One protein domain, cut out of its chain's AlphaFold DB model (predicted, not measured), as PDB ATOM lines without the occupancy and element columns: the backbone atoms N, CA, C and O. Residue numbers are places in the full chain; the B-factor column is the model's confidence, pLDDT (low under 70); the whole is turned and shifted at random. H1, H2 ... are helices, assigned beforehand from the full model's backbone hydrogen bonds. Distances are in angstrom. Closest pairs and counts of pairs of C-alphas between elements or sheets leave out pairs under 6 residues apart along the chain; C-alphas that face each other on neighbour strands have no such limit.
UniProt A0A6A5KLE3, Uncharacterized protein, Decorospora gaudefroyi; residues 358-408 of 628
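What this domain is: This is residues 358 to 408 of the 628 residues of an uncharacterized protein of Decorospora gaudefroyi (UniProt A0A6A5KLE3). Little regular structure: a small body mostly of loops, with H1 as its longest helix, short H2 touching H1 near its last residues, and H3 near its first. The 51 printed residues hold no named strand and three named helices, H1, H2 and H3 along the chain, with 18 residues, class all helix. The whole is compact, with a radius of gyration of the C-alphas of 10.0 A, and spans 24 by 20 by 17 A.

How they stand to each other: H1, residues 369 to 377, touches H2, residues 390 to 394; the closest C-alphas, of His 376 and Cys 390, are 4.7 A apart. H3, residues 405 to 408, is close to H1 but not clearly touching; the closest C-alphas, of Arg 369 and Cys 407, are 7.6 A apart. H2 and H3 are apart. In H1 and H2 every O i to N i+4 pair is within hydrogen-bond range; H3 is too short for one.

Where its parts are: H1 runs 12.6 A from C-alpha 369 at (-45.025, -10.407, -50.481). H2 runs 6.4 A, and H3 5.1 A to C-alpha 408 at (-42.628, -0.999, -47.086).

The domain as a whole: The C-alphas farthest apart, of Ala 367 and Asn 398, are 25.9 A apart. The printed part has no cut. H1 to H2 is a long link. The pLDDT is under 70 at residues 381 to 382, 384 to 385, 401 and 404 to 408.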
ATOM      1  N   ILE A 358     -39.431  -6.891 -55.803       85.25
ATOM      2  CA  ILE A 358     -37.993  -7.159 -55.900       85.25
ATOM      3  C   ILE A 358     -37.406  -7.137 -54.492       85.25
ATOM      4  O   ILE A 358     -37.566  -6.173 -53.749       85.25
ATOM      5  N   HIS A 359     -36.731  -8.212 -54.100       84.50
ATOM      6  CA  HIS A 359     -36.051  -8.260 -52.818       84.50
ATOM      7  C   HIS A 359     -34.714  -7.511 -52.898       84.50
ATOM      8  O   HIS A 359     -33.822  -7.921 -53.635       84.50
ATOM      9  N   SER A 360     -34.560  -6.443 -52.113       82.00
ATOM     10  CA  SER A 360     -33.400  -5.544 -52.176       82.00
ATOM     11  C   SER A 360     -32.050  -6.202 -51.867       82.00
ATOM     12  O   SER A 360     -31.050  -5.785 -52.439       82.00
ATOM     13  N   LEU A 361     -31.991  -7.240 -51.017       84.94
ATOM     14  CA  LEU A 361     -30.707  -7.863 -50.656       84.94
ATOM     15  C   LEU A 361     -30.173  -8.817 -51.735       84.94
ATOM     16  O   LEU A 361     -28.963  -8.940 -51.888       84.94
ATOM     17  N   CYS A 362     -31.050  -9.506 -52.473       89.44
ATOM     18  CA  CYS A 362     -30.631 -10.521 -53.453       89.44
ATOM     19  C   CYS A 362     -31.082 -10.255 -54.894       89.44
ATOM     20  O   CYS A 362     -30.827 -11.083 -55.766       89.44
ATOM     21  N   GLY A 363     -31.802  -9.158 -55.144       90.31
ATOM     22  CA  GLY A 363     -32.297  -8.762 -56.465       90.31
ATOM     23  C   GLY A 363     -33.365  -9.682 -57.070       90.31
ATOM     24  O   GLY A 363     -33.783  -9.468 -58.205       90.31
ATOM     25  N   LYS A 364     -33.827 -10.716 -56.352       91.94
ATOM     26  CA  LYS A 364     -34.835 -11.655 -56.871       91.94
ATOM     27  C   LYS A 364     -36.219 -11.013 -56.872       91.94
ATOM     28  O   LYS A 364     -36.630 -10.434 -55.869       91.94
ATOM     29  N   SER A 365     -36.947 -11.160 -57.975       89.94
ATOM     30  CA  SER A 365     -38.340 -10.730 -58.090       89.94
ATOM     31  C   SER A 365     -39.307 -11.846 -57.687       89.94
ATOM     32  O   SER A 365     -39.090 -13.030 -57.956       89.94
ATOM     33  N   PHE A 366     -40.389 -11.471 -57.014       92.38
ATOM     34  CA  PHE A 366     -41.396 -12.373 -56.471       92.38
ATOM     35  C   PHE A 366     -42.793 -11.884 -56.834       92.38
ATOM     36  O   PHE A 366     -43.084 -10.692 -56.809       92.38
ATOM     37  N   ALA A 367     -43.685 -12.825 -57.139       92.38
ATOM     38  CA  ALA A 367     -45.068 -12.516 -57.506       92.38
ATOM     39  C   ALA A 367     -45.922 -12.001 -56.328       92.38
ATOM     40  O   ALA A 367     -46.998 -11.458 -56.544       92.38
ATOM     41  N   SER A 368     -45.486 -12.196 -55.078       92.25
ATOM     42  CA  SER A 368     -46.221 -11.745 -53.893       92.25
ATOM     43  C   SER A 368     -45.307 -11.531 -52.688       92.25
ATOM     44  O   SER A 368     -44.284 -12.205 -52.547       92.25
ATOM     45  N   ARG A 369     -45.722 -10.654 -51.760       87.19
ATOM     46  CA  ARG A 369     -45.025 -10.407 -50.481       87.19
ATOM     47  C   ARG A 369     -44.839 -11.686 -49.658       87.19
ATOM     48  O   ARG A 369     -43.791 -11.878 -49.051       87.19
ATOM     49  N   SER A 370     -45.801 -12.609 -49.692       87.25
ATOM     50  CA  SER A 370     -45.702 -13.897 -48.990       87.25
ATOM     51  C   SER A 370     -44.563 -14.771 -49.527       87.25
ATOM     52  O   SER A 370     -43.916 -15.475 -48.754       87.25
ATOM     53  N   LYS A 371     -44.276 -14.713 -50.839       90.75
ATOM     54  CA  LYS A 371     -43.119 -15.403 -51.434       90.75
ATOM     55  C   LYS A 371     -41.796 -14.731 -51.050       90.75
ATOM     56  O   LYS A 371     -40.839 -15.450 -50.779       90.75
ATOM     57  N   VAL A 372     -41.760 -13.398 -50.949       91.44
ATOM     58  CA  VAL A 372     -40.600 -12.658 -50.407       91.44
ATOM     59  C   VAL A 372     -40.335 -13.095 -48.962       91.44
ATOM     60  O   VAL A 372     -39.211 -13.456 -48.629       91.44
ATOM     61  N   LYS A 373     -41.374 -13.178 -48.119       89.25
ATOM     62  CA  LYS A 373     -41.246 -13.618 -46.716       89.25
ATOM     63  C   LYS A 373     -40.652 -15.021 -46.592       89.25
ATOM     64  O   LYS A 373     -39.670 -15.202 -45.878       89.25
ATOM     65  N   LYS A 374     -41.179 -15.989 -47.352       90.81
ATOM     66  CA  LYS A 374     -40.618 -17.352 -47.416       90.81
ATOM     67  C   LYS A 374     -39.176 -17.368 -47.926       90.81
ATOM     68  O   LYS A 374     -38.370 -18.182 -47.502       90.81
ATOM     69  N   HIS A 375     -38.820 -16.458 -48.829       91.44
ATOM     70  CA  HIS A 375     -37.441 -16.348 -49.289       91.44
ATOM     71  C   HIS A 375     -36.483 -15.827 -48.200       91.44
ATOM     72  O   HIS A 375     -35.325 -16.238 -48.162       91.44
ATOM     73  N   HIS A 376     -36.953 -14.959 -47.303       87.12
ATOM     74  CA  HIS A 376     -36.154 -14.453 -46.186       87.12
ATOM     75  C   HIS A 376     -35.940 -15.482 -45.071       87.12
ATOM     76  O   HIS A 376     -34.811 -15.609 -44.604       87.12
ATOM     77  N   TRP A 377     -36.997 -16.203 -44.681       84.31
ATOM     78  CA  TRP A 377     -37.015 -17.090 -43.503       84.31
ATOM     79  C   TRP A 377     -36.901 -18.584 -43.837       84.31
ATOM     80  O   TRP A 377     -36.904 -19.406 -42.938       84.31
ATOM     81  N   GLY A 378     -36.841 -18.957 -45.116       84.38
ATOM     82  CA  GLY A 378     -36.891 -20.359 -45.525       84.38
ATOM     83  C   GLY A 378     -38.316 -20.927 -45.556       84.38
ATOM     84  O   GLY A 378     -39.318 -20.209 -45.564       84.38
ATOM     85  N   PHE A 379     -38.422 -22.253 -45.667       79.19
ATOM     86  CA  PHE A 379     -39.709 -22.936 -45.868       79.19
ATOM     87  C   PHE A 379     -40.646 -22.824 -44.654       79.19
ATOM     88  O   PHE A 379     -41.869 -22.810 -44.820       79.19
ATOM     89  N   LYS A 380     -40.073 -22.710 -43.452       77.69
ATOM     90  CA  LYS A 380     -40.788 -22.523 -42.191       77.69
ATOM     91  C   LYS A 380     -40.670 -21.059 -41.769       77.69
ATOM     92  O   LYS A 380     -39.575 -20.510 -41.737       77.69
ATOM     93  N   ASN A 381     -41.797 -20.420 -41.459       62.72
ATOM     94  CA  ASN A 381     -41.749 -19.143 -40.752       62.72
ATOM     95  C   ASN A 381     -41.164 -19.425 -39.356       62.72
ATOM     96  O   ASN A 381     -41.514 -20.442 -38.764       62.72
ATOM     97  N   ASP A 382     -40.271 -18.564 -38.875       65.12
ATOM     98  CA  ASP A 382     -39.650 -18.635 -37.539       65.12
ATOM     99  C   ASP A 382     -38.533 -19.667 -37.328       65.12
ATOM    100  O   ASP A 382     -37.987 -19.775 -36.233       65.12
ATOM    101  N   ASP A 383     -38.098 -20.348 -38.388       70.31
ATOM    102  CA  ASP A 383     -36.918 -21.207 -38.326       70.31
ATOM    103  C   ASP A 383     -35.639 -20.350 -38.402       70.31
ATOM    104  O   ASP A 383     -35.135 -19.989 -39.474       70.31
ATOM    105  N   LEU A 384     -35.174 -19.945 -37.216       61.69
ATOM    106  CA  LEU A 384     -33.991 -19.104 -36.998       61.69
ATOM    107  C   LEU A 384     -32.696 -19.748 -37.520       61.69
ATOM    108  O   LEU A 384     -31.734 -19.025 -37.769       61.69
ATOM    109  N   GLU A 385     -32.685 -21.065 -37.736       65.50
ATOM    110  CA  GLU A 385     -31.520 -21.829 -38.199       65.50
ATOM    111  C   GLU A 385     -31.533 -22.096 -39.711       65.50
ATOM    112  O   GLU A 385     -30.715 -22.862 -40.233       65.50
ATOM    113  N   THR A 386     -32.431 -21.452 -40.464       70.56
ATOM    114  CA  THR A 386     -32.523 -21.663 -41.914       70.56
ATOM    115  C   THR A 386     -31.305 -21.136 -42.664       70.56
ATOM    116  O   THR A 386     -31.295 -20.041 -43.215       70.56
ATOM    117  N   THR A 387     -30.313 -22.003 -42.844       71.00
ATOM    118  CA  THR A 387     -29.150 -21.819 -43.735       71.00
ATOM    119  C   THR A 387     -29.522 -21.508 -45.191       71.00
ATOM    120  O   THR A 387     -28.685 -21.063 -45.976       71.00
ATOM    121  N   THR A 388     -30.783 -21.717 -45.579       76.81
ATOM    122  CA  THR A 388     -31.279 -21.496 -46.944       76.81
ATOM    123  C   THR A 388     -31.970 -20.145 -47.150       76.81
ATOM    124  O   THR A 388     -32.167 -19.739 -48.301       76.81
ATOM    125  N   GLY A 389     -32.312 -19.430 -46.072       84.88
ATOM    126  CA  GLY A 389     -32.962 -18.122 -46.139       84.88
ATOM    127  C   GLY A 389     -32.016 -17.027 -46.634       84.88
ATOM    128  O   GLY A 389     -30.807 -17.058 -46.400       84.88
ATOM    129  N   CYS A 390     -32.554 -16.014 -47.314       88.75
ATOM    130  CA  CYS A 390     -31.748 -14.880 -47.770       88.75
ATOM    131  C   CYS A 390     -31.071 -14.132 -46.607       88.75
ATOM    132  O   CYS A 390     -29.996 -13.569 -46.787       88.75
ATOM    133  N   TRP A 391     -31.663 -14.148 -45.410       86.81
ATOM    134  CA  TRP A 391     -31.056 -13.533 -44.229       86.81
ATOM    135  C   TRP A 391     -29.890 -14.318 -43.645       86.81
ATOM    136  O   TRP A 391     -28.949 -13.694 -43.164       86.81
ATOM    137  N   ALA A 392     -29.887 -15.648 -43.756       85.06
ATOM    138  CA  ALA A 392     -28.732 -16.442 -43.347       85.06
ATOM    139  C   ALA A 392     -27.492 -16.137 -44.200       85.06
ATOM    140  O   ALA A 392     -26.372 -16.235 -43.715       85.06
ATOM    141  N   LYS A 393     -27.680 -15.711 -45.458       84.62
ATOM    142  CA  LYS A 393     -26.574 -15.341 -46.356       84.62
ATOM    143  C   LYS A 393     -26.065 -13.912 -46.181       84.62
ATOM    144  O   LYS A 393     -24.912 -13.650 -46.495       84.62
ATOM    145  N   HIS A 394     -26.921 -12.993 -45.739       82.00
ATOM    146  CA  HIS A 394     -26.626 -11.554 -45.733       82.00
ATOM    147  C   HIS A 394     -26.557 -10.938 -44.329       82.00
ATOM    148  O   HIS A 394     -26.511  -9.718 -44.224       82.00
ATOM    149  N   ASN A 395     -26.507 -11.774 -43.283       83.81
ATOM    150  CA  ASN A 395     -26.601 -11.412 -41.867       83.81
ATOM    151  C   ASN A 395     -27.934 -10.724 -41.527       83.81
ATOM    152  O   ASN A 395     -28.291  -9.678 -42.066       83.81
ATOM    153  N   LYS A 396     -28.711 -11.330 -40.625       77.75
ATOM    154  CA  LYS A 396     -30.049 -10.849 -40.263       77.75
ATOM    155  C   LYS A 396     -29.950  -9.454 -39.615       77.75
ATOM    156  O   LYS A 396     -29.349  -9.345 -38.547       77.75
ATOM    157  N   PRO A 397     -30.537  -8.391 -40.201       72.69
ATOM    158  CA  PRO A 397     -30.660  -7.124 -39.495       72.69
ATOM    159  C   PRO A 397     -31.572  -7.325 -38.280       72.69
ATOM    160  O   PRO A 397     -32.574  -8.036 -38.371       72.69
ATOM    161  N   ASN A 398     -31.243  -6.698 -37.147       76.19
ATOM    162  CA  ASN A 398     -32.038  -6.758 -35.913       76.19
ATOM    163  C   ASN A 398     -33.309  -5.885 -36.005       76.19
ATOM    164  O   ASN A 398     -33.588  -5.066 -35.137       76.19
ATOM    165  N   VAL A 399     -34.028  -5.990 -37.124       75.88
ATOM    166  CA  VAL A 399     -35.200  -5.187 -37.478       75.88
ATOM    167  C   VAL A 399     -36.358  -6.143 -37.731       75.88
ATOM    168  O   VAL A 399     -36.198  -7.158 -38.419       75.88
ATOM    169  N   SER A 400     -37.527  -5.842 -37.168       74.06
ATOM    170  CA  SER A 400     -38.707  -6.683 -37.356       74.06
ATOM    171  C   SER A 400     -39.145  -6.695 -38.832       74.06
ATOM    172  O   SER A 400     -38.900  -5.754 -39.589       74.06
ATOM    173  N   TRP A 401     -39.809  -7.771 -39.272       67.62
ATOM    174  CA  TRP A 401     -40.247  -7.932 -40.670       67.62
ATOM    175  C   TRP A 401     -41.006  -6.705 -41.203       67.62
ATOM    176  O   TRP A 401     -40.752  -6.258 -42.317       67.62
ATOM    177  N   ASN A 402     -41.906  -6.140 -40.397       73.19
ATOM    178  CA  ASN A 402     -42.753  -5.018 -40.808       73.19
ATOM    179  C   ASN A 402     -41.986  -3.692 -40.943       73.19
ATOM    180  O   ASN A 402     -42.453  -2.780 -41.626       73.19
ATOM    181  N   GLU A 403     -40.819  -3.583 -40.315       73.81
ATOM    182  CA  GLU A 403     -40.000  -2.370 -40.308       73.81
ATOM    183  C   GLU A 403     -38.941  -2.364 -41.413       73.81
ATOM    184  O   GLU A 403     -38.443  -1.297 -41.776       73.81
ATOM    185  N   HIS A 404     -38.621  -3.525 -41.993       69.94
ATOM    186  CA  HIS A 404     -37.609  -3.612 -43.038       69.94
ATOM    187  C   HIS A 404     -38.083  -2.912 -44.334       69.94
ATOM    188  O   HIS A 404     -39.214  -3.137 -44.776       69.94
ATOM    189  N   PRO A 405     -37.237  -2.104 -45.003       66.12
ATOM    190  CA  PRO A 405     -37.622  -1.340 -46.195       66.12
ATOM    191  C   PRO A 405     -38.156  -2.209 -47.346       66.12
ATOM    192  O   PRO A 405     -39.096  -1.801 -48.022       66.12
ATOM    193  N   SER A 406     -37.675  -3.454 -47.490       62.50
ATOM    194  CA  SER A 406     -38.211  -4.419 -48.474       62.50
ATOM    195  C   SER A 406     -39.687  -4.784 -48.255       62.50
ATOM    196  O   SER A 406     -40.335  -5.325 -49.149       62.50
ATOM    197  N   CYS A 407     -40.230  -4.500 -47.069       61.41
ATOM    198  CA  CYS A 407     -41.627  -4.727 -46.733       61.41
ATOM    199  C   CYS A 407     -42.488  -3.469 -46.864       61.41
ATOM    200  O   CYS A 407     -43.711  -3.615 -46.889       61.41
ATOM    201  N   LYS A 408     -41.895  -2.271 -46.963       61.12
ATOM    202  CA  LYS A 408     -42.628  -0.999 -47.086       61.12
ATOM    203  C   LYS A 408     -42.951  -0.607 -48.528       61.12
ATOM    204  O   LYS A 408     -43.855   0.199 -48.734       61.12
TER     205      LYS A 408